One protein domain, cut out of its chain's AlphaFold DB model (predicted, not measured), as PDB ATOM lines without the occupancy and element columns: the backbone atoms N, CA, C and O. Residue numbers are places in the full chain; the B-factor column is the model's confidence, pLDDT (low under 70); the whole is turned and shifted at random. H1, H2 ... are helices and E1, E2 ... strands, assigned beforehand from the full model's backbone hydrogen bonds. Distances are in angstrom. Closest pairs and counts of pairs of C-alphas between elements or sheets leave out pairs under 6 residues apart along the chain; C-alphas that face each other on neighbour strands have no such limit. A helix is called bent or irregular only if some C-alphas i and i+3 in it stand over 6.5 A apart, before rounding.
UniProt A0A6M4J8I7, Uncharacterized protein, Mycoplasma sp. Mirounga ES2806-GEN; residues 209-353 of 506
ATOM      1  N   SER A 209      86.970 -69.865 -23.972       87.25
ATOM      2  CA  SER A 209      88.373 -69.580 -24.287       87.25
ATOM      3  C   SER A 209      88.745 -68.158 -23.880       87.25
ATOM      4  O   SER A 209      89.800 -67.941 -23.297       87.25
ATOM      5  N   GLU A 210      87.855 -67.188 -24.094       89.31
ATOM      6  CA  GLU A 210      88.099 -65.809 -23.675       89.31
ATOM      7  C   GLU A 210      88.087 -65.661 -22.151       89.31
ATOM      8  O   GLU A 210      88.871 -64.885 -21.602       89.31
ATOM      9  N   LEU A 211      87.269 -66.467 -21.460       91.06
ATOM     10  CA  LEU A 211      87.208 -66.543 -20.002       91.06
ATOM     11  C   LEU A 211      88.386 -67.289 -19.355       91.06
ATOM     12  O   LEU A 211      88.668 -67.040 -18.183       91.06
ATOM     13  N   THR A 212      89.114 -68.141 -20.067       89.56
ATOM     14  CA  THR A 212      90.119 -69.013 -19.432       89.56
ATOM     15  C   THR A 212      91.507 -68.927 -20.042       89.56
ATOM     16  O   THR A 212      92.443 -69.416 -19.419       89.56
ATOM     17  N   MET A 213      91.691 -68.275 -21.192       85.25
ATOM     18  CA  MET A 213      92.985 -68.180 -21.871       85.25
ATOM     19  C   MET A 213      93.542 -66.757 -21.893       85.25
ATOM     20  O   MET A 213      92.821 -65.759 -21.871       85.25
ATOM     21  N   ASN A 214      94.869 -66.673 -21.940       80.75
ATOM     22  CA  ASN A 214      95.586 -65.441 -22.207       80.75
ATOM     23  C   ASN A 214      95.453 -65.118 -23.701       80.75
ATOM     24  O   ASN A 214      95.810 -65.939 -24.544       80.75
ATOM     25  N   SER A 215      94.968 -63.922 -24.031       71.31
ATOM     26  CA  SER A 215      94.716 -63.515 -25.418       71.31
ATOM     27  C   SER A 215      95.972 -63.495 -26.290       71.31
ATOM     28  O   SER A 215      95.876 -63.720 -27.495       71.31
ATOM     29  N   THR A 216      97.142 -63.250 -25.699       71.62
ATOM     30  CA  THR A 216      98.409 -63.097 -26.421       71.62
ATOM     31  C   THR A 216      99.120 -64.432 -26.603       71.62
ATOM     32  O   THR A 216      99.572 -64.745 -27.699       71.62
ATOM     33  N   THR A 217      99.227 -65.228 -25.539       76.31
ATOM     34  CA  THR A 217      99.998 -66.483 -25.556       76.31
ATOM     35  C   THR A 217      99.147 -67.714 -25.845       76.31
ATOM     36  O   THR A 217      99.707 -68.785 -26.056       76.31
ATOM     37  N   GLN A 218      97.814 -67.591 -25.826       78.44
ATOM     38  CA  GLN A 218      96.866 -68.710 -25.931       78.44
ATOM     39  C   GLN A 218      97.092 -69.799 -24.867       78.44
ATOM     40  O   GLN A 218      96.670 -70.943 -25.010       78.44
ATOM     41  N   THR A 219      97.757 -69.445 -23.765       84.75
ATOM     42  CA  THR A 219      97.958 -70.334 -22.623       84.75
ATOM     43  C   THR A 219      96.807 -70.185 -21.642       84.75
ATOM     44  O   THR A 219      96.276 -69.085 -21.463       84.75
ATOM     45  N   SER A 220      96.458 -71.272 -20.955       84.81
ATOM     46  CA  SER A 220      95.484 -71.220 -19.866       84.81
ATOM     47  C   SER A 220      95.917 -70.214 -18.795       84.81
ATOM     48  O   SER A 220      97.075 -70.173 -18.381       84.81
ATOM     49  N   LEU A 221      94.968 -69.398 -18.354       85.19
ATOM     50  CA  LEU A 221      95.061 -68.556 -17.168       85.19
ATOM     51  C   LEU A 221      94.710 -69.345 -15.899       85.19
ATOM     52  O   LEU A 221      94.961 -68.854 -14.799       85.19
ATOM     53  N   LEU A 222      94.111 -70.530 -16.039       85.12
ATOM     54  CA  LEU A 222      93.748 -71.390 -14.923       85.12
ATOM     55  C   LEU A 222      94.960 -72.173 -14.434       85.12
ATOM     56  O   LEU A 222      95.647 -72.849 -15.198       85.12
ATOM     57  N   SER A 223      95.162 -72.115 -13.126       81.81
ATOM     58  CA  SER A 223      96.128 -72.920 -12.390       81.81
ATOM     59  C   SER A 223      95.429 -73.668 -11.254       81.81
ATOM     60  O   SER A 223      94.283 -73.364 -10.910       81.81
ATOM     61  N   GLY A 224      96.123 -74.637 -10.653       83.38
ATOM     62  CA  GLY A 224      95.641 -75.325  -9.453       83.38
ATOM     63  C   GLY A 224      95.475 -74.361  -8.276       83.38
ATOM     64  O   GLY A 224      96.217 -73.379  -8.154       83.38
ATOM     65  N   PHE A 225      94.471 -74.614  -7.446       88.00
ATOM     66  CA  PHE A 225      94.264 -73.922  -6.179       88.00
ATOM     67  C   PHE A 225      95.117 -74.578  -5.101       88.00
ATOM     68  O   PHE A 225      95.311 -75.789  -5.120       88.00
ATOM     69  N   SER A 226      95.589 -73.782  -4.140       86.06
ATOM     70  CA  SER A 226      96.314 -74.345  -3.007       86.06
ATOM     71  C   SER A 226      95.379 -75.217  -2.172       86.06
ATOM     72  O   SER A 226      94.291 -74.761  -1.808       86.06
ATOM     73  N   ILE A 227      95.790 -76.447  -1.873       87.62
ATOM     74  CA  ILE A 227      95.044 -77.375  -1.017       87.62
ATOM     75  C   ILE A 227      95.942 -77.831   0.119       87.62
ATOM     76  O   ILE A 227      97.015 -78.386  -0.113       87.62
ATOM     77  N   LEU A 228      95.455 -77.641   1.341       83.75
ATOM     78  CA  LEU A 228      96.079 -78.118   2.568       83.75
ATOM     79  C   LEU A 228      95.120 -79.057   3.306       83.75
ATOM     80  O   LEU A 228      93.901 -78.968   3.158       83.75
ATOM     81  N   GLU A 229      95.654 -79.944   4.140       80.44
ATOM     82  CA  GLU A 229      94.813 -80.728   5.049       80.44
ATOM     83  C   GLU A 229      94.130 -79.833   6.095       80.44
ATOM     84  O   GLU A 229      94.696 -78.836   6.560       80.44
ATOM     85  N   SER A 230      92.908 -80.197   6.483       83.12
ATOM     86  CA  SER A 230      92.251 -79.624   7.656       83.12
ATOM     87  C   SER A 230      92.609 -80.395   8.931       83.12
ATOM     88  O   SER A 230      93.111 -81.522   8.890       83.12
ATOM     89  N   ALA A 231      92.284 -79.810  10.085       78.19
ATOM     90  CA  ALA A 231      92.370 -80.500  11.371       78.19
ATOM     91  C   ALA A 231      91.515 -81.785  11.391       78.19
ATOM     92  O   ALA A 231      91.974 -82.822  11.863       78.19
ATOM     93  N   SER A 232      90.311 -81.753  10.807       82.94
ATOM     94  CA  SER A 232      89.405 -82.909  10.774       82.94
ATOM     95  C   SER A 232      89.927 -84.053   9.913       82.94
ATOM     96  O   SER A 232      89.784 -85.212  10.292       82.94
ATOM     97  N   LEU A 233      90.540 -83.762   8.761       85.00
ATOM     98  CA  LEU A 233      91.135 -84.819   7.939       85.00
ATOM     99  C   LEU A 233      92.344 -85.435   8.625       85.00
ATOM    100  O   LEU A 233      92.496 -86.653   8.634       85.00
ATOM    101  N   ARG A 234      93.166 -84.604   9.258       79.56
ATOM    102  CA  ARG A 234      94.307 -85.075  10.029       79.56
ATOM    103  C   ARG A 234      93.888 -85.982  11.183       79.56
ATOM    104  O   ARG A 234      94.503 -87.025  11.388       79.56
ATOM    105  N   GLU A 235      92.858 -85.607  11.934       77.25
ATOM    106  CA  GLU A 235      92.306 -86.444  13.004       77.25
ATOM    107  C   GLU A 235      91.783 -87.775  12.452       77.25
ATOM    108  O   GLU A 235      92.140 -88.831  12.968       77.25
ATOM    109  N   LEU A 236      91.021 -87.735  11.354       81.00
ATOM    110  CA  LEU A 236      90.483 -88.927  10.701       81.00
ATOM    111  C   LEU A 236      91.586 -89.895  10.246       81.00
ATOM    112  O   LEU A 236      91.485 -91.099  10.483       81.00
ATOM    113  N   LEU A 237      92.649 -89.379   9.621       81.50
ATOM    114  CA  LEU A 237      93.782 -90.189   9.167       81.50
ATOM    115  C   LEU A 237      94.556 -90.801  10.347       81.50
ATOM    116  O   LEU A 237      94.999 -91.944  10.265       81.50
ATOM    117  N   ASN A 238      94.657 -90.083  11.471       72.88
ATOM    118  CA  ASN A 238      95.402 -90.527  12.650       72.88
ATOM    119  C   ASN A 238      94.563 -91.260  13.715       72.88
ATOM    120  O   ASN A 238      95.097 -91.642  14.760       72.88
ATOM    121  N   LYS A 239      93.266 -91.483  13.475       67.69
ATOM    122  CA  LYS A 239      92.302 -92.040  14.443       67.69
ATOM    123  C   LYS A 239      92.693 -93.416  15.014       67.69
ATOM    124  O   LYS A 239      92.275 -93.761  16.114       67.69
ATOM    125  N   GLY A 240      93.510 -94.189  14.292       55.09
ATOM    126  CA  GLY A 240      94.066 -95.470  14.755       55.09
ATOM    127  C   GLY A 240      95.437 -95.387  15.443       55.09
ATOM    128  O   GLY A 240      95.854 -96.356  16.068       55.09
ATOM    129  N   GLU A 241      96.133 -94.253  15.338       55.81
ATOM    130  CA  GLU A 241      97.502 -94.056  15.844       55.81
ATOM    131  C   GLU A 241      97.512 -93.361  17.214       55.81
ATOM    132  O   GLU A 241      98.358 -93.632  18.069       55.81
ATOM    133  N   TYR A 242      96.529 -92.492  17.465       51.59
ATOM    134  CA  TYR A 242      96.317 -91.878  18.770       51.59
ATOM    135  C   TYR A 242      95.239 -92.658  19.530       51.59
ATOM    136  O   TYR A 242      94.102 -92.754  19.082       51.59
ATOM    137  N   LYS A 243      95.570 -93.187  20.718       41.41
ATOM    138  CA  LYS A 243      94.689 -93.997  21.599       41.41
ATOM    139  C   LYS A 243      93.367 -93.328  22.043       41.41
ATOM    140  O   LYS A 243      92.662 -93.881  22.883       41.41
ATOM    141  N   ASN A 244      93.029 -92.153  21.528       40.03
ATOM    142  CA  ASN A 244      91.825 -91.411  21.858       40.03
ATOM    143  C   ASN A 244      91.100 -91.036  20.572       40.03
ATOM    144  O   ASN A 244      91.531 -90.131  19.868       40.03
ATOM    145  N   THR A 245      89.942 -91.634  20.338       42.66
ATOM    146  CA  THR A 245      88.853 -90.872  19.736       42.66
ATOM    147  C   THR A 245      87.555 -91.202  20.446       42.66
ATOM    148  O   THR A 245      87.109 -92.347  20.502       42.66
ATOM    149  N   LEU A 246      86.985 -90.157  21.045       38.19
ATOM    150  CA  LEU A 246      85.559 -90.073  21.293       38.19
ATOM    151  C   LEU A 246      84.848 -90.176  19.930       38.19
ATOM    152  O   LEU A 246      85.351 -89.674  18.929       38.19
ATOM    153  N   ASP A 247      83.707 -90.853  19.918       41.28
ATOM    154  CA  ASP A 247      82.880 -91.225  18.765       41.28
ATOM    155  C   ASP A 247      83.347 -92.423  17.919       41.28
ATOM    156  O   ASP A 247      84.140 -92.359  16.972       41.28
ATOM    157  N   ASN A 248      82.714 -93.543  18.271       40.44
ATOM    158  CA  ASN A 248      82.811 -94.902  17.743       40.44
ATOM    159  C   ASN A 248      82.152 -95.087  16.352       40.44
ATOM    160  O   ASN A 248      81.708 -96.185  16.024       40.44
ATOM    161  N   THR A 249      82.023 -94.028  15.544       45.31
ATOM    162  CA  THR A 249      81.139 -94.020  14.357       45.31
ATOM    163  C   THR A 249      81.787 -93.629  13.026       45.31
ATOM    164  O   THR A 249      81.112 -93.714  12.005       45.31
ATOM    165  N   GLU A 250      83.074 -93.274  12.972       54.81
ATOM    166  CA  GLU A 250      83.752 -93.006  11.687       54.81
ATOM    167  C   GLU A 250      84.717 -94.135  11.305       54.81
ATOM    168  O   GLU A 250      85.457 -94.660  12.138       54.81
ATOM    169  N   ALA A 251      84.688 -94.522  10.030       59.53
ATOM    170  CA  ALA A 251      85.408 -95.671   9.507       59.53
ATOM    171  C   ALA A 251      86.924 -95.413   9.383       59.53
ATOM    172  O   ALA A 251      87.348 -94.386   8.866       59.53
ATOM    173  N   GLN A 252      87.745 -96.376   9.812       73.69
ATOM    174  CA  GLN A 252      89.213 -96.318   9.735       73.69
ATOM    175  C   GLN A 252      89.700 -96.138   8.286       73.69
ATOM    176  O   GLN A 252      89.367 -96.964   7.442       73.69
ATOM    177  N   ILE A 253      90.503 -95.118   7.974       84.31
ATOM    178  CA  ILE A 253      91.026 -94.879   6.612       84.31
ATOM    179  C   ILE A 253      92.411 -95.527   6.475       84.31
ATOM    180  O   ILE A 253      93.365 -95.129   7.140       84.31
ATOM    181  N   SER A 254      92.531 -96.538   5.613       82.50
ATOM    182  CA  SER A 254      93.751 -97.349   5.448       82.50
ATOM    183  C   SER A 254      94.554 -97.035   4.183       82.50
ATOM    184  O   SER A 254      95.727 -97.386   4.097       82.50
ATOM    185  N   LYS A 255      93.924 -96.363   3.219       87.75
ATOM    186  CA  LYS A 255      94.481 -95.940   1.929       87.75
ATOM    187  C   LYS A 255      93.696 -94.737   1.412       87.75
ATOM    188  O   LYS A 255      92.545 -94.547   1.796       87.75
ATOM    189  N   VAL A 256      94.261 -93.968   0.484       89.50
ATOM    190  CA  VAL A 256      93.618 -92.747  -0.042       89.50
ATOM    191  C   VAL A 256      92.258 -93.033  -0.687       89.50
ATOM    192  O   VAL A 256      91.325 -92.250  -0.520       89.50
ATOM    193  N   SER A 257      92.093 -94.184  -1.351       91.12
ATOM    194  CA  SER A 257      90.810 -94.546  -1.970       91.12
ATOM    195  C   SER A 257      89.665 -94.695  -0.962       91.12
ATOM    196  O   SER A 257      88.515 -94.471  -1.335       91.12
ATOM    197  N   ASP A 258      89.962 -94.998   0.309       91.38
ATOM    198  CA  ASP A 258      88.950 -95.107   1.365       91.38
ATOM    199  C   ASP A 258      88.238 -93.769   1.612       91.38
ATOM    200  O   ASP A 258      87.086 -93.772   2.039       91.38
ATOM    201  N   LEU A 259      88.870 -92.629   1.296       91.75
ATOM    202  CA  LEU A 259      88.219 -91.318   1.375       91.75
ATOM    203  C   LEU A 259      86.995 -91.238   0.449       91.75
ATOM    204  O   LEU A 259      86.016 -90.576   0.785       91.75
ATOM    205  N   LEU A 260      87.023 -91.949  -0.681       93.56
ATOM    206  CA  LEU A 260      85.896 -92.055  -1.610       93.56
ATOM    207  C   LEU A 260      85.004 -93.248  -1.270       93.56
ATOM    208  O   LEU A 260      83.790 -93.099  -1.152       93.56
ATOM    209  N   ASP A 261      85.613 -94.420  -1.068       90.88
ATOM    210  CA  ASP A 261      84.902 -95.688  -0.860       90.88
ATOM    211  C   ASP A 261      84.046 -95.659   0.429       90.88
ATOM    212  O   ASP A 261      83.047 -96.370   0.531       90.88
ATOM    213  N   LYS A 262      84.400 -94.801   1.400       89.62
ATOM    214  CA  LYS A 262      83.691 -94.611   2.679       89.62
ATOM    215  C   LYS A 262      82.933 -93.282   2.770       89.62
ATOM    216  O   LYS A 262      82.495 -92.909   3.854       89.62
ATOM    217  N   ASN A 263      82.755 -92.580   1.644       88.94
ATOM    218  CA  ASN A 263      81.971 -91.341   1.533       88.94
ATOM    219  C   ASN A 263      82.440 -90.197   2.462       88.94
ATOM    220  O   ASN A 263      81.628 -89.388   2.928       88.94
ATOM    221  N   VAL A 264      83.749 -90.132   2.737       90.62
ATOM    222  CA  VAL A 264      84.378 -89.007   3.454       90.62
ATOM    223  C   VAL A 264      84.424 -87.790   2.533       90.62
ATOM    224  O   VAL A 264      84.024 -86.692   2.919       90.62
ATOM    225  N   LEU A 265      84.862 -88.010   1.292       93.75
ATOM    226  CA  LEU A 265      84.833 -87.050   0.198       93.75
ATOM    227  C   LEU A 265      83.823 -87.508  -0.870       93.75
ATOM    228  O   LEU A 265      83.698 -88.708  -1.125       93.75
ATOM    229  N   PRO A 266      83.103 -86.570  -1.509       96.12
ATOM    230  CA  PRO A 266      82.139 -86.892  -2.556       96.12
ATOM    231  C   PRO A 266      82.830 -87.495  -3.785       96.12
ATOM    232  O   PRO A 266      83.783 -86.919  -4.305       96.12
ATOM    233  N   SER A 267      82.334 -88.637  -4.266       96.25
ATOM    234  CA  SER A 267      82.931 -89.404  -5.373       96.25
ATOM    235  C   SER A 267      82.211 -89.247  -6.718       96.25
ATOM    236  O   SER A 267      82.610 -89.841  -7.719       96.25
ATOM    237  N   SER A 268      81.133 -88.463  -6.759       95.38
ATOM    238  CA  SER A 268      80.327 -88.253  -7.958       95.38
ATOM    239  C   SER A 268      79.781 -86.832  -8.041       95.38
ATOM    240  O   SER A 268      79.602 -86.135  -7.039       95.38
ATOM    241  N   LYS A 269      79.507 -86.407  -9.276       96.62
ATOM    242  CA  LYS A 269      78.933 -85.102  -9.585       96.62
ATOM    243  C   LYS A 269      77.480 -85.028  -9.125       96.62
ATOM    244  O   LYS A 269      76.622 -85.724  -9.663       96.62
ATOM    245  N   ALA A 270      77.203 -84.157  -8.162       95.31
ATOM    246  CA  ALA A 270      75.844 -83.866  -7.723       95.31
ATOM    247  C   ALA A 270      75.159 -82.856  -8.656       95.31
ATOM    248  O   ALA A 270      75.798 -81.929  -9.148       95.31
ATOM    249  N   THR A 271      73.854 -83.018  -8.875       94.00
ATOM    250  CA  THR A 271      73.029 -82.087  -9.669       94.00
ATOM    251  C   THR A 271      71.979 -81.353  -8.839       94.00
ATOM    252  O   THR A 271      71.439 -80.354  -9.294       94.00
ATOM    253  N   ASP A 272      71.670 -81.854  -7.642       96.69
ATOM    254  CA  ASP A 272      70.717 -81.248  -6.712       96.69
ATOM    255  C   ASP A 272      71.414 -80.207  -5.824       96.69
ATOM    256  O   ASP A 272      72.465 -80.491  -5.247       96.69
ATOM    257  N   GLU A 273      70.830 -79.014  -5.693       95.19
ATOM    258  CA  GLU A 273      71.429 -77.885  -4.961       95.19
ATOM    259  C   GLU A 273      71.714 -78.200  -3.488       95.19
ATOM    260  O   GLU A 273      72.744 -77.785  -2.947       95.19
ATOM    261  N   LYS A 274      70.833 -78.962  -2.826       96.25
ATOM    262  CA  LYS A 274      71.023 -79.336  -1.421       96.25
ATOM    263  C   LYS A 274      72.197 -80.302  -1.289       96.25
ATOM    264  O   LYS A 274      73.055 -80.096  -0.433       96.25
ATOM    265  N   ILE A 275      72.274 -81.303  -2.168       95.69
ATOM    266  CA  ILE A 275      73.387 -82.264  -2.189       95.69
ATOM    267  C   ILE A 275      74.706 -81.568  -2.545       95.69
ATOM    268  O   ILE A 275      75.736 -81.870  -1.946       95.69
ATOM    269  N   ILE A 276      74.696 -80.612  -3.481       97.19
ATOM    270  CA  ILE A 276      75.877 -79.803  -3.822       97.19
ATOM    271  C   ILE A 276      76.401 -79.085  -2.578       97.19
ATOM    272  O   ILE A 276      77.591 -79.168  -2.277       97.19
ATOM    273  N   LYS A 277      75.512 -78.425  -1.828       96.56
ATOM    274  CA  LYS A 277      75.884 -77.724  -0.599       96.56
ATOM    275  C   LYS A 277      76.479 -78.678   0.440       96.56
ATOM    276  O   LYS A 277      77.560 -78.403   0.952       96.56
ATOM    277  N   GLU A 278      75.823 -79.808   0.703       95.00
ATOM    278  CA  GLU A 278      76.308 -80.829   1.646       95.00
ATOM    279  C   GLU A 278      77.676 -81.397   1.229       95.00
ATOM    280  O   GLU A 278      78.576 -81.551   2.057       95.00
ATOM    281  N   ASN A 279      77.872 -81.669  -0.065       95.00
ATOM    282  CA  ASN A 279      79.146 -82.142  -0.604       95.00
ATOM    283  C   ASN A 279      80.247 -81.093  -0.438       95.00
ATOM    284  O   ASN A 279      81.330 -81.420   0.042       95.00
ATOM    285  N   ASN A 280      79.974 -79.834  -0.773       95.62
ATOM    286  CA  ASN A 280      80.950 -78.756  -0.646       95.62
ATOM    287  C   ASN A 280      81.304 -78.483   0.827       95.62
ATOM    288  O   ASN A 280      82.466 -78.233   1.145       95.62
ATOM    289  N   GLU A 281      80.343 -78.603   1.748       94.31
ATOM    290  CA  GLU A 281      80.591 -78.564   3.194       94.31
ATOM    291  C   GLU A 281      81.490 -79.721   3.654       94.31
ATOM    292  O   GLU A 281      82.437 -79.488   4.408       94.31
ATOM    293  N   LYS A 282      81.274 -80.952   3.161       92.31
ATOM    294  CA  LYS A 282      82.174 -82.089   3.433       92.31
ATOM    295  C   LYS A 282      83.587 -81.836   2.917       92.31
ATOM    296  O   LYS A 282      84.545 -82.068   3.651       92.31
ATOM    297  N   VAL A 283      83.731 -81.340   1.687       94.81
ATOM    298  CA  VAL A 283      85.047 -81.006   1.122       94.81
ATOM    299  C   VAL A 283      85.756 -79.985   2.006       94.81
ATOM    300  O   VAL A 283      86.872 -80.249   2.437       94.81
ATOM    301  N   ASN A 284      85.090 -78.886   2.366       92.44
ATOM    302  CA  ASN A 284      85.669 -77.833   3.206       92.44
ATOM    303  C   ASN A 284      85.928 -78.276   4.659       92.44
ATOM    304  O   ASN A 284      86.806 -77.729   5.321       92.44
ATOM    305  N   LYS A 285      85.199 -79.282   5.170       90.50
ATOM    306  CA  LYS A 285      85.481 -79.900   6.476       90.50
ATOM    307  C   LYS A 285      86.837 -80.604   6.470       90.50
ATOM    308  O   LYS A 285      87.573 -80.499   7.448       90.50
ATOM    309  N   TYR A 286      87.171 -81.332   5.406       90.06
ATOM    310  CA  TYR A 286      88.368 -82.183   5.350       90.06
ATOM    311  C   TYR A 286      89.561 -81.528   4.627       90.06
ATOM    312  O   TYR A 286      90.714 -81.826   4.930       90.06
ATOM    313  N   LEU A 287      89.319 -80.599   3.708       91.38
ATOM    314  CA  LEU A 287      90.349 -79.948   2.903       91.38
ATOM    315  C   LEU A 287      90.232 -78.429   3.007       91.38
ATOM    316  O   LEU A 287      89.177 -77.846   2.776       91.38
ATOM    317  N   ASN A 288      91.355 -77.779   3.300       89.06
ATOM    318  CA  ASN A 288      91.491 -76.332   3.256       89.06
ATOM    319  C   ASN A 288      91.897 -75.922   1.839       89.06
ATOM    320  O   ASN A 288      93.084 -75.883   1.511       89.06
ATOM    321  N   ILE A 289      90.907 -75.629   0.999       88.69
ATOM    322  CA  ILE A 289      91.146 -75.160  -0.364       88.69
ATOM    323  C   ILE A 289      91.171 -73.632  -0.367       88.69
ATOM    324  O   ILE A 289      90.239 -72.977   0.102       88.69
ATOM    325  N   SER A 290      92.243 -73.039  -0.896       85.56
ATOM    326  CA  SER A 290      92.318 -71.588  -1.070       85.56
ATOM    327  C   SER A 290      91.137 -71.110  -1.914       85.56
ATOM    328  O   SER A 290      90.903 -71.635  -2.998       85.56
ATOM    329  N   ARG A 291      90.399 -70.104  -1.433       81.31
ATOM    330  CA  ARG A 291      89.249 -69.560  -2.168       81.31
ATOM    331  C   ARG A 291      89.666 -68.925  -3.492       81.31
ATOM    332  O   ARG A 291      88.999 -69.123  -4.500       81.31
ATOM    333  N   THR A 292      90.747 -68.151  -3.465       80.56
ATOM    334  CA  THR A 292      91.319 -67.465  -4.625       80.56
ATOM    335  C   THR A 292      92.595 -68.168  -5.041       80.56
ATOM    336  O   THR A 292      93.400 -68.555  -4.191       80.56
ATOM    337  N   ASN A 293      92.812 -68.284  -6.345       78.50
ATOM    338  CA  ASN A 293      94.044 -68.858  -6.844       78.50
ATOM    339  C   ASN A 293      95.225 -67.899  -6.588       78.50
ATOM    340  O   ASN A 293      95.205 -66.737  -6.993       78.50
ATOM    341  N   PHE A 294      96.261 -68.389  -5.903       72.19
ATOM    342  CA  PHE A 294      97.440 -67.591  -5.558       72.19
ATOM    343  C   PHE A 294      98.240 -67.146  -6.792       72.19
ATOM    344  O   PHE A 294      98.676 -65.998  -6.858       72.19
ATOM    345  N   ASN A 295      98.392 -68.039  -7.772       74.06
ATOM    346  CA  ASN A 295      99.134 -67.781  -9.008       74.06
ATOM    347  C   ASN A 295      98.335 -66.899  -9.971       74.06
ATOM    348  O   ASN A 295      98.916 -66.113 -10.716       74.06
ATOM    349  N   ASN A 296      97.004 -67.002  -9.942       79.88
ATOM    350  CA  ASN A 296      96.133 -66.146 -10.726       79.88
ATOM    351  C   ASN A 296      94.895 -65.704  -9.950       79.88
ATOM    352  O   ASN A 296      93.842 -66.341  -9.971       79.88
ATOM    353  N   LYS A 297      94.997 -64.518  -9.359       79.31
ATOM    354  CA  LYS A 297      93.933 -63.924  -8.555       79.31
ATOM    355  C   LYS A 297      92.650 -63.613  -9.334       79.31
ATOM    356  O   LYS A 297      91.690 -63.163  -8.731       79.31
ATOM    357  N   LEU A 298      92.588 -63.832 -10.648       86.88
ATOM    358  CA  LEU A 298      91.355 -63.662 -11.419       86.88
ATOM    359  C   LEU A 298      90.299 -64.722 -11.105       86.88
ATOM    360  O   LEU A 298      89.131 -64.475 -11.391       86.88
ATOM    361  N   PHE A 299      90.673 -65.864 -10.522       89.88
ATOM    362  CA  PHE A 299      89.757 -66.987 -10.330       89.88
ATOM    363  C   PHE A 299      89.497 -67.312  -8.860       89.88
ATOM    364  O   PHE A 299      90.409 -67.336  -8.029       89.88
ATOM    365  N   GLU A 300      88.237 -67.622  -8.577       91.38
ATOM    366  CA  GLU A 300      87.760 -68.176  -7.311       91.38
ATOM    367  C   GLU A 300      87.044 -69.502  -7.560       91.38
ATOM    368  O   GLU A 300      86.477 -69.694  -8.632       91.38
ATOM    369  N   ILE A 301      87.040 -70.407  -6.583       92.38
ATOM    370  CA  ILE A 301      86.205 -71.613  -6.660       92.38
ATOM    371  C   ILE A 301      84.729 -71.227  -6.569       92.38
ATOM    372  O   ILE A 301      84.321 -70.485  -5.670       92.38
ATOM    373  N   ASP A 302      83.924 -71.765  -7.483       94.19
ATOM    374  CA  ASP A 302      82.474 -71.628  -7.447       94.19
ATOM    375  C   ASP A 302      81.859 -72.667  -6.496       94.19
ATOM    376  O   ASP A 302      81.537 -73.789  -6.884       94.19
ATOM    377  N   ASN A 303      81.667 -72.275  -5.236       90.88
ATOM    378  CA  ASN A 303      81.036 -73.123  -4.219       90.88
ATOM    379  C   ASN A 303      79.523 -73.332  -4.428       90.88
ATOM    380  O   ASN A 303      78.914 -74.069  -3.650       90.88
ATOM    381  N   SER A 304      78.901 -72.692  -5.428       93.12
ATOM    382  CA  SER A 304      77.510 -72.981  -5.812       93.12
ATOM    383  C   SER A 304      77.399 -74.186  -6.751       93.12
ATOM    384  O   SER A 304      76.319 -74.753  -6.908       93.12
ATOM    385  N   LYS A 305      78.518 -74.607  -7.349       96.06
ATOM    386  CA  LYS A 305      78.617 -75.767  -8.236       96.06
ATOM    387  C   LYS A 305      79.232 -76.956  -7.480       96.06
ATOM    388  O   LYS A 305      79.915 -76.765  -6.472       96.06
ATOM    389  N   PRO A 306      78.985 -78.199  -7.926       96.75
ATOM    390  CA  PRO A 306      79.498 -79.390  -7.253       96.75
ATOM    391  C   PRO A 306      81.033 -79.441  -7.241       96.75
ATOM    392  O   PRO A 306      81.675 -79.170  -8.255       96.75
ATOM    393  N   MET A 307      81.601 -79.879  -6.115       97.12
ATOM    394  CA  MET A 307      82.962 -80.413  -6.025       97.12
ATOM    395  C   MET A 307      82.912 -81.916  -5.749       97.12
ATOM    396  O   MET A 307      82.148 -82.372  -4.895       97.12
ATOM    397  N   TRP A 308      83.716 -82.696  -6.469       97.62
ATOM    398  CA  TRP A 308      83.816 -84.144  -6.273       97.62
ATOM    399  C   TRP A 308      85.175 -84.682  -6.697       97.62
ATOM    400  O   TRP A 308      85.979 -83.981  -7.307       97.62
ATOM    401  N   PHE A 309      85.438 -85.934  -6.353       97.81
ATOM    402  CA  PHE A 309      86.730 -86.569  -6.530       97.81
ATOM    403  C   PHE A 309      86.609 -87.877  -7.297       97.81
ATOM    404  O   PHE A 309      85.667 -88.644  -7.106       97.81
ATOM    405  N   THR A 310      87.610 -88.169  -8.118       97.56
ATOM    406  CA  THR A 310      87.787 -89.478  -8.747       97.56
ATOM    407  C   THR A 310      89.172 -90.043  -8.433       97.56
ATOM    408  O   THR A 310      90.074 -89.333  -7.975       97.56
ATOM    409  N   LYS A 311      89.327 -91.358  -8.610       95.62
ATOM    410  CA  LYS A 311      90.619 -92.037  -8.448       95.62
ATOM    411  C   LYS A 311      91.519 -91.682  -9.632       95.62
ATOM    412  O   LYS A 311      91.030 -91.554 -10.751       95.62
ATOM    413  N   THR A 312      92.816 -91.554  -9.382       91.69
ATOM    414  CA  THR A 312      93.827 -91.515 -10.447       91.69
ATOM    415  C   THR A 312      94.509 -92.877 -10.568       91.69
ATOM    416  O   THR A 312      94.282 -93.755  -9.735       91.69
ATOM    417  N   ASP A 313      95.378 -93.040 -11.564       87.50
ATOM    418  CA  ASP A 313      96.209 -94.243 -11.699       87.50
ATOM    419  C   ASP A 313      97.215 -94.396 -10.545       87.50
ATOM    420  O   ASP A 313      97.679 -95.498 -10.259       87.50
ATOM    421  N   ASN A 314      97.542 -93.302  -9.848       85.56
ATOM    422  CA  ASN A 314      98.402 -93.333  -8.673       85.56
ATOM    423  C   ASN A 314      97.541 -93.496  -7.398       85.56
ATOM    424  O   ASN A 314      96.671 -92.658  -7.138       85.56
ATOM    425  N   PRO A 315      97.792 -94.529  -6.571       86.75
ATOM    426  CA  PRO A 315      96.961 -94.850  -5.410       86.75
ATOM    427  C   PRO A 315      96.991 -93.788  -4.308       86.75
ATOM    428  O   PRO A 315      96.099 -93.788  -3.463       86.75
ATOM    429  N   ASP A 316      97.972 -92.885  -4.327       85.06
ATOM    430  CA  ASP A 316      98.136 -91.815  -3.350       85.06
ATOM    431  C   ASP A 316      97.585 -90.463  -3.849       85.06
ATOM    432  O   ASP A 316      97.690 -89.442  -3.166       85.06
ATOM    433  N   LYS A 317      96.989 -90.422  -5.049       89.31
ATOM    434  CA  LYS A 317      96.474 -89.202  -5.687       89.31
ATOM    435  C   LYS A 317      94.991 -89.329  -6.029       89.31
ATOM    436  O   LYS A 317      94.544 -90.337  -6.579       89.31
ATOM    437  N   LEU A 318      94.238 -88.262  -5.769       93.50
ATOM    438  CA  LEU A 318      92.854 -88.098  -6.224       93.50
ATOM    439  C   LEU A 318      92.764 -86.948  -7.227       93.50
ATOM    440  O   LEU A 318      93.524 -85.986  -7.144       93.50
ATOM    441  N   LEU A 319      91.818 -87.027  -8.157       95.19
ATOM    442  CA  LEU A 319      91.501 -85.936  -9.071       95.19
ATOM    443  C   LEU A 319      90.287 -85.181  -8.532       95.19
ATOM    444  O   LEU A 319      89.203 -85.749  -8.445       95.19
ATOM    445  N   LEU A 320      90.467 -83.919  -8.154       95.81
ATOM    446  CA  LEU A 320      89.388 -83.016  -7.761       95.81
ATOM    447  C   LEU A 320      88.781 -82.380  -9.009       95.81
ATOM    448  O   LEU A 320      89.498 -81.763  -9.792       95.81
ATOM    449  N   HIS A 321      87.465 -82.483  -9.140       97.38
ATOM    450  CA  HIS A 321      86.632 -81.837 -10.145       97.38
ATOM    451  C   HIS A 321      85.890 -80.658  -9.516       97.38
ATOM    452  O   HIS A 321      85.304 -80.796  -8.439       97.38
ATOM    453  N   TYR A 322      85.930 -79.495 -10.163       95.94
ATOM    454  CA  TYR A 322      85.373 -78.258  -9.619       95.94
ATOM    455  C   TYR A 322      85.059 -77.237 -10.718       95.94
ATOM    456  O   TYR A 322      85.377 -77.431 -11.890       95.94
ATOM    457  N   TYR A 323      84.443 -76.126 -10.328       95.69
ATOM    458  CA  TYR A 323      84.132 -74.992 -11.196       95.69
ATOM    459  C   TYR A 323      84.704 -73.706 -10.612       95.69
ATOM    460  O   TYR A 323      85.021 -73.638  -9.421       95.69
ATOM    461  N   VAL A 324      84.854 -72.683 -11.452       94.81
ATOM    462  CA  VAL A 324      85.437 -71.405 -11.043       94.81
ATOM    463  C   VAL A 324      84.587 -70.222 -11.478       94.81
ATOM    464  O   VAL A 324      83.936 -70.237 -12.521       94.81
ATOM    465  N   LEU A 325      84.658 -69.159 -10.688       93.81
ATOM    466  CA  LEU A 325      84.207 -67.824 -11.046       93.81
ATOM    467  C   LEU A 325      85.410 -67.018 -11.536       93.81
ATOM    468  O   LEU A 325      86.462 -67.011 -10.893       93.81
ATOM    469  N   ARG A 326      85.255 -66.297 -12.648       92.62
ATOM    470  CA  ARG A 326      86.218 -65.300 -13.121       92.62
ATOM    471  C   ARG A 326      85.806 -63.909 -12.650       92.62
ATOM    472  O   ARG A 326      84.726 -63.431 -12.982       92.62
ATOM    473  N   ASN A 327      86.707 -63.222 -11.961       90.56
ATOM    474  CA  ASN A 327      86.591 -61.805 -11.642       90.56
ATOM    475  C   ASN A 327      87.012 -60.948 -12.850       90.56
ATOM    476  O   ASN A 327      88.167 -60.984 -13.285       90.56
ATOM    477  N   ILE A 328      86.082 -60.152 -13.380       91.31
ATOM    478  CA  ILE A 328      86.295 -59.251 -14.518       91.31
ATOM    479  C   ILE A 328      86.159 -57.795 -14.045       91.31
ATOM    480  O   ILE A 328      85.153 -57.460 -13.410       91.31
ATOM    481  N   PRO A 329      87.127 -56.908 -14.352       91.88
ATOM    482  CA  PRO A 329      86.989 -55.480 -14.088       91.88
ATOM    483  C   PRO A 329      85.754 -54.905 -14.784       91.88
ATOM    484  O   PRO A 329      85.578 -55.079 -15.989       91.88
ATOM    485  N   SER A 330      84.902 -54.218 -14.027       94.06
ATOM    486  CA  SER A 330      83.647 -53.645 -14.519       94.06
ATOM    487  C   SER A 330      83.401 -52.270 -13.891       94.06
ATOM    488  O   SER A 330      82.329 -52.010 -13.331       94.06
ATOM    489  N   ALA A 331      84.436 -51.428 -13.897       94.31
ATOM    490  CA  ALA A 331      84.401 -50.086 -13.333       94.31
ATOM    491  C   ALA A 331      83.258 -49.243 -13.925       94.31
ATOM    492  O   ALA A 331      82.889 -49.374 -15.089       94.31
ATOM    493  N   SER A 332      82.709 -48.342 -13.120       94.31
ATOM    494  CA  SER A 332      81.652 -47.413 -13.528       94.31
ATOM    495  C   SER A 332      81.885 -46.045 -12.899       94.31
ATOM    496  O   SER A 332      82.593 -45.937 -11.899       94.31
ATOM    497  N   GLU A 333      81.240 -45.002 -13.421       91.69
ATOM    498  CA  GLU A 333      81.360 -43.646 -12.863       91.69
ATOM    499  C   GLU A 333      80.946 -43.568 -11.382       91.69
ATOM    500  O   GLU A 333      81.544 -42.817 -10.615       91.69
ATOM    501  N   SER A 334      79.965 -44.373 -10.961       91.44
ATOM    502  CA  SER A 334      79.512 -44.457  -9.566       91.44
ATOM    503  C   SER A 334      80.381 -45.352  -8.682       91.44
ATOM    504  O   SER A 334      80.346 -45.228  -7.461       91.44
ATOM    505  N   ASN A 335      81.113 -46.298  -9.274       90.19
ATOM    506  CA  ASN A 335      81.949 -47.247  -8.547       90.19
ATOM    507  C   ASN A 335      83.105 -47.713  -9.442       90.19
ATOM    508  O   ASN A 335      82.949 -48.628 -10.257       90.19
ATOM    509  N   LEU A 336      84.259 -47.070  -9.278       90.44
ATOM    510  CA  LEU A 336      85.453 -47.321 -10.083       90.44
ATOM    511  C   LEU A 336      86.127 -48.658  -9.752       90.44
ATOM    512  O   LEU A 336      86.798 -49.233 -10.599       90.44
ATOM    513  N   THR A 337      85.935 -49.188  -8.546       87.62
ATOM    514  CA  THR A 337      86.586 -50.426  -8.084       87.62
ATOM    515  C   THR A 337      85.726 -51.666  -8.319       87.62
ATOM    516  O   THR A 337      86.107 -52.767  -7.924       87.62
ATOM    517  N   LYS A 338      84.561 -51.494  -8.955       89.12
ATOM    518  CA  LYS A 338      83.605 -52.567  -9.218       89.12
ATOM    519  C   LYS A 338      84.216 -53.642 -10.119       89.12
ATOM    520  O   LYS A 338      84.719 -53.349 -11.202       89.12
ATOM    521  N   ASN A 339      84.041 -54.890  -9.703       88.75
ATOM    522  CA  ASN A 339      84.290 -56.079 -10.508       88.75
ATOM    523  C   ASN A 339      83.004 -56.903 -10.606       88.75
ATOM    524  O   ASN A 339      82.139 -56.821  -9.732       88.75
ATOM    525  N   THR A 340      82.895 -57.701 -11.661       90.31
ATOM    526  CA  THR A 340      81.796 -58.644 -11.871       90.31
ATOM    527  C   THR A 340      82.357 -60.059 -11.891       90.31
ATOM    528  O   THR A 340      83.387 -60.306 -12.519       90.31
ATOM    529  N   GLN A 341      81.692 -60.978 -11.197       91.69
ATOM    530  CA  GLN A 341      82.016 -62.400 -11.225       91.69
ATOM    531  C   GLN A 341      81.188 -63.083 -12.311       91.69
ATOM    532  O   GLN A 341      79.967 -62.948 -12.326       91.69
ATOM    533  N   ILE A 342      81.856 -63.793 -13.217       93.50
ATOM    534  CA  ILE A 342      81.229 -64.580 -14.281       93.50
ATOM    535  C   ILE A 342      81.582 -66.048 -14.071       93.50
ATOM    536  O   ILE A 342      82.753 -66.379 -13.881       93.50
ATOM    537  N   ALA A 343      80.579 -66.921 -14.103       94.06
ATOM    538  CA  ALA A 343      80.793 -68.356 -14.002       94.06
ATOM    539  C   ALA A 343      81.512 -68.890 -15.246       94.06
ATOM    540  O   ALA A 343      81.159 -68.566 -16.380       94.06
ATOM    541  N   VAL A 344      82.526 -69.722 -15.024       94.06
ATOM    542  CA  VAL A 344      83.145 -70.524 -16.076       94.06
ATOM    543  C   VAL A 344      82.445 -71.877 -16.074       94.06
ATOM    544  O   VAL A 344      82.665 -72.698 -15.188       94.06
ATOM    545  N   GLU A 345      81.582 -72.101 -17.063       91.56
ATOM    546  CA  GLU A 345      80.704 -73.281 -17.116       91.56
ATOM    547  C   GLU A 345      81.434 -74.580 -17.495       91.56
ATOM    548  O   GLU A 345      80.858 -75.665 -17.413       91.56
ATOM    549  N   SER A 346      82.701 -74.506 -17.908       91.50
ATOM    550  CA  SER A 346      83.530 -75.692 -18.124       91.50
ATOM    551  C   SER A 346      84.094 -76.221 -16.807       91.50
ATOM    552  O   SER A 346      84.701 -75.473 -16.036       91.50
ATOM    553  N   GLU A 347      83.959 -77.527 -16.596       94.44
ATOM    554  CA  GLU A 347      84.543 -78.239 -15.460       94.44
ATOM    555  C   GLU A 347      86.075 -78.162 -15.482       94.44
ATOM    556  O   GLU A 347      86.704 -78.315 -16.530       94.44
ATOM    557  N   GLN A 348      86.662 -77.921 -14.313       93.50
ATOM    558  CA  GLN A 348      88.100 -77.899 -14.080       93.50
ATOM    559  C   GLN A 348      88.514 -79.113 -13.265       93.50
ATOM    560  O   GLN A 348      87.737 -79.633 -12.461       93.50
ATOM    561  N   THR A 349      89.761 -79.542 -13.450       94.00
ATOM    562  CA  THR A 349      90.325 -80.645 -12.678       94.00
ATOM    563  C   THR A 349      91.699 -80.298 -12.126       94.00
ATOM    564  O   THR A 349      92.470 -79.569 -12.751       94.00
ATOM    565  N   GLN A 350      92.004 -80.805 -10.934       91.81
ATOM    566  CA  GLN A 350      93.331 -80.702 -10.336       91.81
ATOM    567  C   GLN A 350      93.670 -81.963  -9.548       91.81
ATOM    568  O   GLN A 350      92.824 -82.529  -8.856       91.81
ATOM    569  N   VAL A 351      94.917 -82.407  -9.650       91.94
ATOM    570  CA  VAL A 351      95.409 -83.552  -8.881       91.94
ATOM    571  C   VAL A 351      95.708 -83.108  -7.454       91.94
ATOM    572  O   VAL A 351      96.407 -82.119  -7.245       91.94
ATOM    573  N   VAL A 352      95.207 -83.868  -6.485       90.75
ATOM    574  CA  VAL A 352      95.439 -83.682  -5.052       90.75
ATOM    575  C   VAL A 352      96.245 -84.865  -4.541       90.75
ATOM    576  O   VAL A 352      95.812 -86.014  -4.656       90.75
ATOM    577  N   TYR A 353      97.424 -84.591  -3.990       88.00
ATOM    578  CA  TYR A 353      98.320 -85.623  -3.484       88.00
ATOM    579  C   TYR A 353      98.120 -85.854  -1.986       88.00
ATOM    580  O   TYR A 353      98.201 -84.929  -1.181       88.00
TER     581      TYR A 353
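Overview. This is residues 209 to 353 of the 506 residues of an uncharacterized protein of Mycoplasma sp. Mirounga ES2806-GEN (UniProt A0A6M4J8I7). A long, strongly twisted hairpin of two bent strands, E5 and E6, makes the backbone of an elongated shape, with E3 and E4 paired one after the other along one side of E5. A small two-stranded sheet, E1 and E2, lies near the middle of the long axis beside the place where H2 touches the last residues of H4, and the loop of residues 239 to 257, with Lys 243, makes the end of that axis opposite the hairpin's turn, residues 330 to 338. The printed part has 145 residues, in the order H1, E1, H2, H3, H4, E2, E3, E4, E5, E6; the strand pairs are antiparallel. The class is mixed, helices and strands, though under half of the residues are in named elements. It is only just loose, close to compact, with a radius of gyration of the C-alphas of 18.0 A and spans of 61 by 35 by 28 A.

Along the chain. Find C-alpha 209 at (88.373, -69.580, -24.287), where H1, residues 209 to 212, begins. Next come E1, residues 227 to 229, H2, residues 231 to 238, 10.6 A long, and H3, residues 258 to 261. H4, residues 273 to 286, runs 20.3 A from (71.429, -77.885, -4.961). Then read E2, residues 287 to 289, E3, residues 299 to 301, and E4, residues 308 to 311. E5, residues 317 to 329, is 36.0 A long; E6, residues 339 to 353, is 33.5 A long and ends at (98.320, -85.623, -3.484).

Arrangement. Begin with E5 in the branched sheet: E3 and E4 lie on one side of it, E6 on the other side. E5 bends by 52 degrees at residue 321, and E6 by 82 degrees at residue 346. In the hairpin E5 and E6, look at N 320 and O 350, 2.8 A apart. In the hairpin E4 and E5, N 310 and O 319 are 2.9 A apart; between E3 and E5, N 300 and O 325 are 3.0 A apart. E4, E5 and E6 form a meander, each strand the antiparallel neighbour of the one before. H1, H3 and, only just, H4 are on this sheet, and each only grazes it. For E1 and E2, see N 288 and O 228, 2.8 A apart. H4 touches H2 with residues 285 to 286 alone; their closest C-alphas, of Tyr 286 and Leu 233, are 4.6 A apart. Their lines stand at a steep tilt of 68 degrees, only just short of about perpendicular, the same way. In H2 and H4 every O i to N i+4 pair is within hydrogen-bond range; H1 and H3 are too short for one.

Size, cuts and confidence. Look to Lys 243 and Glu 333 for the C-alphas farthest apart, 62.5 A. The printed part has no cut. The links H1 to E1, H2 to H3 and H3 to H4 are long. Mean pLDDT of the printed part is 85.6, and residues 239 to 251 are under 70.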